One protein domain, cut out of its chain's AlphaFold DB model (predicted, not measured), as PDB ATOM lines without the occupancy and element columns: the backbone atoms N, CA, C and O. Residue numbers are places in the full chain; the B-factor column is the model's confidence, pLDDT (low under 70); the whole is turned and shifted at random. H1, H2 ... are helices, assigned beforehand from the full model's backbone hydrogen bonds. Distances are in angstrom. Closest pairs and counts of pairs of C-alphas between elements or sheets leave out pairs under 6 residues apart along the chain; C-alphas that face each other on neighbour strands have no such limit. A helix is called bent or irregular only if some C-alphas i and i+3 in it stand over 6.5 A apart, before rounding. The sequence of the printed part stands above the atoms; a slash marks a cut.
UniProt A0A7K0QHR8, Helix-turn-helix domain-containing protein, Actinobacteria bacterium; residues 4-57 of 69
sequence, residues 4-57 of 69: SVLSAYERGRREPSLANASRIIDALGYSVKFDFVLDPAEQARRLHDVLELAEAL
ATOM      1  N   SER A   4     110.228 139.946 144.629       90.31
ATOM      2  CA  SER A   4     110.560 138.553 144.960       90.31
ATOM      3  C   SER A   4     111.971 138.148 144.522       90.31
ATOM      4  O   SER A   4     112.639 137.385 145.216       90.31
ATOM      5  N   VAL A   5     112.448 138.680 143.393       90.25
ATOM      6  CA  VAL A   5     113.805 138.432 142.884       90.25
ATOM      7  C   VAL A   5     114.832 139.180 143.726       90.25
ATOM      8  O   VAL A   5     115.864 138.608 144.063       90.25
ATOM      9  N   LEU A   6     114.529 140.424 144.110       89.56
ATOM     10  CA  LEU A   6     115.393 141.208 144.991       89.56
ATOM     11  C   LEU A   6     115.540 140.540 146.366       89.56
ATOM     12  O   LEU A   6     116.658 140.336 146.823       89.56
ATOM     13  N   SER A   7     114.438 140.071 146.961       92.25
ATOM     14  CA  SER A   7     114.481 139.347 148.239       92.25
ATOM     15  C   SER A   7     115.274 138.033 148.160       92.25
ATOM     16  O   SER A   7     115.910 137.622 149.130       92.25
ATOM     17  N   ALA A   8     115.275 137.360 147.004       92.12
ATOM     18  CA  ALA A   8     116.109 136.179 146.795       92.12
ATOM     19  C   ALA A   8     117.610 136.520 146.756       92.12
ATOM     20  O   ALA A   8     118.402 135.731 147.274       92.12
ATOM     21  N   TYR A   9     117.981 137.680 146.196       93.88
ATOM     22  CA  TYR A   9     119.354 138.196 146.251       93.88
ATOM     23  C   TYR A   9     119.764 138.542 147.685       93.88
ATOM     24  O   TYR A   9     120.800 138.078 148.150       93.88
ATOM     25  N   GLU A  10     118.920 139.271 148.420       91.44
ATOM     26  CA  GLU A  10     119.188 139.675 149.811       91.44
ATOM     27  C   GLU A  10     119.396 138.481 150.751       91.44
ATOM     28  O   GLU A  10     120.201 138.539 151.675       91.44
ATOM     29  N   ARG A  11     118.683 137.374 150.512       95.06
ATOM     30  CA  ARG A  11     118.790 136.144 151.313       95.06
ATOM     31  C   ARG A  11     119.902 135.200 150.847       95.06
ATOM     32  O   ARG A  11     119.958 134.076 151.342       95.06
ATOM     33  N   GLY A  12     120.703 135.585 149.850       91.75
ATOM     34  CA  GLY A  12     121.754 134.739 149.270       91.75
ATOM     35  C   GLY A  12     121.234 133.469 148.584       91.75
ATOM     36  O   GLY A  12     121.997 132.554 148.305       91.75
ATOM     37  N   ARG A  13     119.925 133.382 148.310       94.31
ATOM     38  CA  ARG A  13     119.315 132.229 147.619       94.31
ATOM     39  C   ARG A  13     119.547 132.270 146.114       94.31
ATOM     40  O   ARG A  13     119.277 131.297 145.414       94.31
ATOM     41  N   ARG A  14     119.969 133.426 145.613       93.56
ATOM     42  CA  ARG A  14     120.314 133.674 144.223       93.56
ATOM     43  C   ARG A  14     121.383 134.752 144.189       93.56
ATOM     44  O   ARG A  14     121.324 135.686 144.977       93.56
ATOM     45  N   GLU A  15     122.282 134.670 143.222       93.56
ATOM     46  CA  GLU A  15     123.212 135.755 142.929       93.56
ATOM     47  C   GLU A  15     122.749 136.533 141.688       93.56
ATOM     48  O   GLU A  15     122.256 135.936 140.717       93.56
ATOM     49  N   PRO A  16     122.838 137.872 141.703       91.94
ATOM     50  CA  PRO A  16     122.590 138.663 140.512       91.94
ATOM     51  C   PRO A  16     123.712 138.438 139.496       91.94
ATOM     52  O   PRO A  16     124.888 138.375 139.839       91.94
ATOM     53  N   SER A  17     123.358 138.404 138.211       90.62
ATOM     54  CA  SER A  17     124.366 138.576 137.163       90.62
ATOM     55  C   SER A  17     125.001 139.965 137.262       90.62
ATOM     56  O   SER A  17     124.360 140.907 137.739       90.62
ATOM     57  N   LEU A  18     126.215 140.124 136.723       87.62
ATOM     58  CA  LEU A  18     126.929 141.408 136.689       87.62
ATOM     59  C   LEU A  18     126.059 142.551 136.136       87.62
ATOM     60  O   LEU A  18     125.987 143.630 136.715       87.62
ATOM     61  N   ALA A  19     125.318 142.280 135.058       89.00
ATOM     62  CA  ALA A  19     124.406 143.244 134.450       89.00
ATOM     63  C   ALA A  19     123.254 143.657 135.384       89.00
ATOM     64  O   ALA A  19     122.857 144.820 135.410       89.00
ATOM     65  N   ASN A  20     122.702 142.719 136.160       90.88
ATOM     66  CA  ASN A  20     121.624 143.023 137.100       90.88
ATOM     67  C   ASN A  20     122.144 143.748 138.343       90.88
ATOM     68  O   ASN A  20     121.483 144.675 138.802       90.88
ATOM     69  N   ALA A  21     123.320 143.371 138.847       89.56
ATOM     70  CA  ALA A  21     123.985 144.083 139.934       89.56
ATOM     71  C   ALA A  21     124.283 145.536 139.532       89.56
ATOM     72  O   ALA A  21     123.916 146.459 140.252       89.56
ATOM     73  N   SER A  22     124.839 145.744 138.334       89.81
ATOM     74  CA  SER A  22     125.113 147.075 137.781       89.81
ATOM     75  C   SER A  22     123.861 147.956 137.725       89.81
ATOM     76  O   SER A  22     123.892 149.078 138.217       89.81
ATOM     77  N   ARG A  23     122.734 147.432 137.222       89.81
ATOM     78  CA  ARG A  23     121.454 148.166 137.175       89.81
ATOM     79  C   ARG A  23     120.904 148.531 138.552       89.81
ATOM     80  O   ARG A  23     120.271 149.570 138.688       89.81
ATOM     81  N   ILE A  24     121.084 147.666 139.554       90.81
ATOM     82  CA  ILE A  24     120.648 147.953 140.929       90.81
ATOM     83  C   ILE A  24     121.470 149.109 141.499       90.81
ATOM     84  O   ILE A  24     120.900 150.027 142.075       90.81
ATOM     85  N   ILE A  25     122.790 149.077 141.315       91.75
ATOM     86  CA  ILE A  25     123.690 150.096 141.860       91.75
ATOM     87  C   ILE A  25     123.487 151.450 141.156       91.75
ATOM     88  O   ILE A  25     123.434 152.480 141.825       91.75
ATOM     89  N   ASP A  26     123.265 151.439 139.840       91.69
ATOM     90  CA  ASP A  26     122.909 152.633 139.061       91.69
ATOM     91  C   ASP A  26     121.588 153.260 139.541       91.69
ATOM     92  O   ASP A  26     121.508 154.462 139.780       91.69
ATOM     93  N   ALA A  27     120.568 152.436 139.815       91.38
ATOM     94  CA  ALA A  27     119.296 152.903 140.371       91.38
ATOM     95  C   ALA A  27     119.415 153.498 141.789       91.38
ATOM     96  O   ALA A  27     118.539 154.254 142.206       91.38
ATOM     97  N   LEU A  28     120.486 153.182 142.524       91.25
ATOM     98  CA  LEU A  28     120.815 153.797 143.815       91.25
ATOM     99  C   LEU A  28     121.581 155.126 143.664       91.25
ATOM    100  O   LEU A  28     121.917 155.747 144.670       91.25
ATOM    101  N   GLY A  29     121.846 155.575 142.433       93.56
ATOM    102  CA  GLY A  29     122.557 156.820 142.136       93.56
ATOM    103  C   GLY A  29     124.081 156.687 142.128       93.56
ATOM    104  O   GLY A  29     124.780 157.701 142.113       93.56
ATOM    105  N   TYR A  30     124.613 155.463 142.139       92.81
ATOM    106  CA  TYR A  30     126.050 155.208 142.083       92.81
ATOM    107  C   TYR A  30     126.476 154.777 140.678       92.81
ATOM    108  O   TYR A  30     125.861 153.910 140.066       92.81
ATOM    109  N   SER A  31     127.596 155.314 140.190       85.06
ATOM    110  CA  SER A  31     128.215 154.852 138.944       85.06
ATOM    111  C   SER A  31     129.256 153.774 139.242       85.06
ATOM    112  O   SER A  31     130.214 154.020 139.976       85.06
ATOM    113  N   VAL A  32     129.079 152.580 138.671       81.31
ATOM    114  CA  VAL A  32     130.022 151.462 138.821       81.31
ATOM    115  C   VAL A  32     130.831 151.296 137.548       81.31
ATOM    116  O   VAL A  32     130.268 151.150 136.464       81.31
ATOM    117  N   LYS A  33     132.156 151.259 137.690       82.12
ATOM    118  CA  LYS A  33     133.072 150.814 136.639       82.12
ATOM    119  C   LYS A  33     133.602 149.439 137.016       82.12
ATOM    120  O   LYS A  33     134.077 149.247 138.130       82.12
ATOM    121  N   PHE A  34     133.478 148.495 136.093       80.12
ATOM    122  CA  PHE A  34     134.075 147.176 136.233       80.12
ATOM    123  C   PHE A  34     135.353 147.146 135.410       80.12
ATOM    124  O   PHE A  34     135.293 147.223 134.184       80.12
ATOM    125  N   ASP A  35     136.483 147.019 136.093       84.25
ATOM    126  CA  ASP A  35     137.774 146.833 135.450       84.25
ATOM    127  C   ASP A  35     138.087 145.336 135.413       84.25
ATOM    128  O   ASP A  35     138.268 144.685 136.442       84.25
ATOM    129  N   PHE A  36     138.113 144.770 134.207       79.88
ATOM    130  CA  PHE A  36     138.545 143.393 133.993       79.88
ATOM    131  C   PHE A  36     140.068 143.363 133.961       79.88
ATOM    132  O   PHE A  36     140.688 143.533 132.911       79.88
ATOM    133  N   VAL A  37     140.669 143.185 135.132       85.31
ATOM    134  CA  VAL A  37     142.118 143.057 135.274       85.31
ATOM    135  C   VAL A  37     142.487 141.581 135.150       85.31
ATOM    136  O   VAL A  37     141.849 140.722 135.761       85.31
ATOM    137  N   LEU A  38     143.492 141.279 134.327       84.44
ATOM    138  CA  LEU A  38     144.072 139.940 134.292       84.44
ATOM    139  C   LEU A  38     144.772 139.657 135.620       84.44
ATOM    140  O   LEU A  38     145.378 140.547 136.214       84.44
ATOM    141  N   ASP A  39     144.726 138.403 136.054       91.00
ATOM    142  CA  ASP A  39     145.588 137.947 137.137       91.00
ATOM    143  C   ASP A  39     147.062 138.249 136.786       91.00
ATOM    144  O   ASP A  39     147.486 137.933 135.667       91.00
ATOM    145  N   PRO A  40     147.853 138.863 137.687       92.25
ATOM    146  CA  PRO A  40     149.231 139.234 137.380       92.25
ATOM    147  C   PRO A  40     150.104 138.063 136.915       92.25
ATOM    148  O   PRO A  40     150.959 138.254 136.047       92.25
ATOM    149  N   ALA A  41     149.888 136.852 137.444       94.00
ATOM    150  CA  ALA A  41     150.644 135.676 137.017       94.00
ATOM    151  C   ALA A  41     150.266 135.258 135.587       94.00
ATOM    152  O   ALA A  41     151.142 135.001 134.757       94.00
ATOM    153  N   GLU A  42     148.970 135.271 135.266       93.69
ATOM    154  CA  GLU A  42     148.485 135.038 133.904       93.69
ATOM    155  C   GLU A  42     149.001 136.090 132.913       93.69
ATOM    156  O   GLU A  42     149.411 135.757 131.798       93.69
ATOM    157  N   GLN A  43     149.016 137.362 133.315       94.75
ATOM    158  CA  GLN A  43     149.534 138.453 132.494       94.75
ATOM    159  C   GLN A  43     151.032 138.282 132.206       94.75
ATOM    160  O   GLN A  43     151.450 138.455 131.060       94.75
ATOM    161  N   ALA A  44     151.829 137.917 133.215       94.81
ATOM    162  CA  ALA A  44     153.262 137.680 133.058       94.81
ATOM    163  C   ALA A  44     153.546 136.523 132.089       94.81
ATOM    164  O   ALA A  44     154.388 136.658 131.201       94.81
ATOM    165  N   ARG A  45     152.794 135.424 132.212       95.75
ATOM    166  CA  ARG A  45     152.906 134.264 131.321       95.75
ATOM    167  C   ARG A  45     152.622 134.640 129.868       95.75
ATOM    168  O   ARG A  45     153.456 134.410 129.003       95.75
ATOM    169  N   ARG A  46     151.495 135.308 129.607       94.81
ATOM    170  CA  ARG A  46     151.139 135.738 128.243       94.81
ATOM    171  C   ARG A  46     152.139 136.721 127.652       94.81
ATOM    172  O   ARG A  46     152.391 136.682 126.453       94.81
ATOM    173  N   LEU A  47     152.674 137.629 128.468       95.44
ATOM    174  CA  LEU A  47     153.690 138.569 128.009       95.44
ATOM    175  C   LEU A  47     154.956 137.831 127.569       95.44
ATOM    176  O   LEU A  47     155.493 138.149 126.514       95.44
ATOM    177  N   HIS A  48     155.402 136.848 128.350       96.38
ATOM    178  CA  HIS A  48     156.542 136.015 127.985       96.38
ATOM    179  C   HIS A  48     156.309 135.295 126.650       96.38
ATOM    180  O   HIS A  48     157.121 135.465 125.744       96.38
ATOM    181  N   ASP A  49     155.160 134.630 126.480       96.00
ATOM    182  CA  ASP A  49     154.802 133.938 125.232       96.00
ATOM    183  C   ASP A  49     154.830 134.883 124.012       96.00
ATOM    184  O   ASP A  49     155.295 134.530 122.927       96.00
ATOM    185  N   VAL A  50     154.328 136.113 124.176       95.06
ATOM    186  CA  VAL A  50     154.321 137.131 123.112       95.06
ATOM    187  C   VAL A  50     155.735 137.577 122.751       95.06
ATOM    188  O   VAL A  50     156.018 137.791 121.573       95.06
ATOM    189  N   LEU A  51     156.611 137.740 123.742       93.88
ATOM    190  CA  LEU A  51     157.998 138.138 123.511       93.88
ATOM    191  C   LEU A  51     158.784 137.025 122.814       93.88
ATOM    192  O   LEU A  51     159.453 137.308 121.824       93.88
ATOM    193  N   GLU A  52     158.629 135.770 123.245       95.12
ATOM    194  CA  GLU A  52     159.237 134.620 122.562       95.12
ATOM    195  C   GLU A  52     158.773 134.524 121.105       95.12
ATOM    196  O   GLU A  52     159.576 134.345 120.186       95.12
ATOM    197  N   LEU A  53     157.471 134.708 120.865       91.62
ATOM    198  CA  LEU A  53     156.931 134.725 119.512       91.62
ATOM    199  C   LEU A  53     157.517 135.874 118.683       91.62
ATOM    200  O   LEU A  53     157.841 135.682 117.513       91.62
ATOM    201  N   ALA A  54     157.653 137.067 119.263       89.00
ATOM    202  CA  ALA A  54     158.224 138.217 118.570       89.00
ATOM    203  C   ALA A  54     159.689 137.984 118.166       89.00
ATOM    204  O   ALA A  54     160.080 138.405 117.079       89.00
ATOM    205  N   GLU A  55     160.472 137.295 118.997       87.69
ATOM    206  CA  GLU A  55     161.853 136.909 118.681       87.69
ATOM    207  C   GLU A  55     161.928 135.846 117.578       87.69
ATOM    208  O   GLU A  55     162.826 135.885 116.735       87.69
ATOM    209  N   ALA A  56     160.976 134.911 117.550       90.06
ATOM    210  CA  ALA A  56     160.932 133.850 116.547       90.06
ATOM    211  C   ALA A  56     160.468 134.335 115.159       90.06
ATOM    212  O   ALA A  56     160.721 133.670 114.149       90.06
ATOM    213  N   LEU A  57     159.761 135.466 115.086       84.94
ATOM    214  CA  LEU A  57     159.204 135.975 113.836       84.94
ATOM    215  C   LEU A  57     160.236 136.793 113.035       84.94
ATOM    216  O   LEU A  57     160.917 137.655 113.590       84.94
TER     217      LEU A  57
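Overview. This is residues 4 to 57 of the 69 residues of the protein "Helix-turn-helix domain-containing protein" of Actinobacteria bacterium (UniProt A0A7K0QHR8). Picture a loose head of two short helices, H1 and H2, set apart from each other, and a long arm that leads away from it. The arm is a drawn-out stretch of chain ending in the longest helix, H3; residues 35 to 57 stick out free of the rest, and they give the whole much of its length. The printed part has 54 residues with three named helices, in the order H1, H2, H3, and no named strand; its class is all helix. It is extended, with a radius of gyration of the C-alphas of 19.4 A, and the C-alphas span 58 by 25 by 16 A along their three main axes.

Arrangement. Start at the first printed residue, where residues 4 to 10 form H1. A short link of 7 residues leads from there to H2, residues 18 to 27. H1 and H2 are apart, with no C-alpha of the one within 8 A of the other. From Ala 27 a long link of 12 residues, 28 to 39, leads to H3, residues 40 to 56. H2 and H3 are apart, and H1 and H3 are apart too. H3 stands free: from residue 35 to residue 57, no C-alpha has another that is 8 or more residues away along the chain within 10 A. Look at the backbone O and N atoms inside the helices: in H1, H2 and H3 every O i to N i+4 pair is within hydrogen-bond range.

Along the chain. Find C-alpha 4 at (110.560, 138.553, 144.960); from there H1 runs 7 residues to Glu 10. Next go to C-alpha 18 at (126.929, 141.408, 136.689), where H2 begins; its 10 residues cover 14.3 A to the C-alpha of Ala 27. H3 begins at Pro 40, and its 17 residues cover 24.5 A to C-alpha 56 at (160.932, 133.850, 116.547). No helix is bent or irregular.

Size, cuts and confidence. The two C-alphas farthest apart are those of Ser 4 and Ala 56, at 58.0 A. Without the residues that stand free, the body has 31 residues and spans 25 by 16 by 10 A, with a radius of gyration of 9.9 A. The printed part has no cut. The link from H2 to H3 is long; its C-alphas lie 5 to 21 A from the mean of all C-alphas. The mean pLDDT of the printed part of this model is 90.7, and no printed residue is under 70.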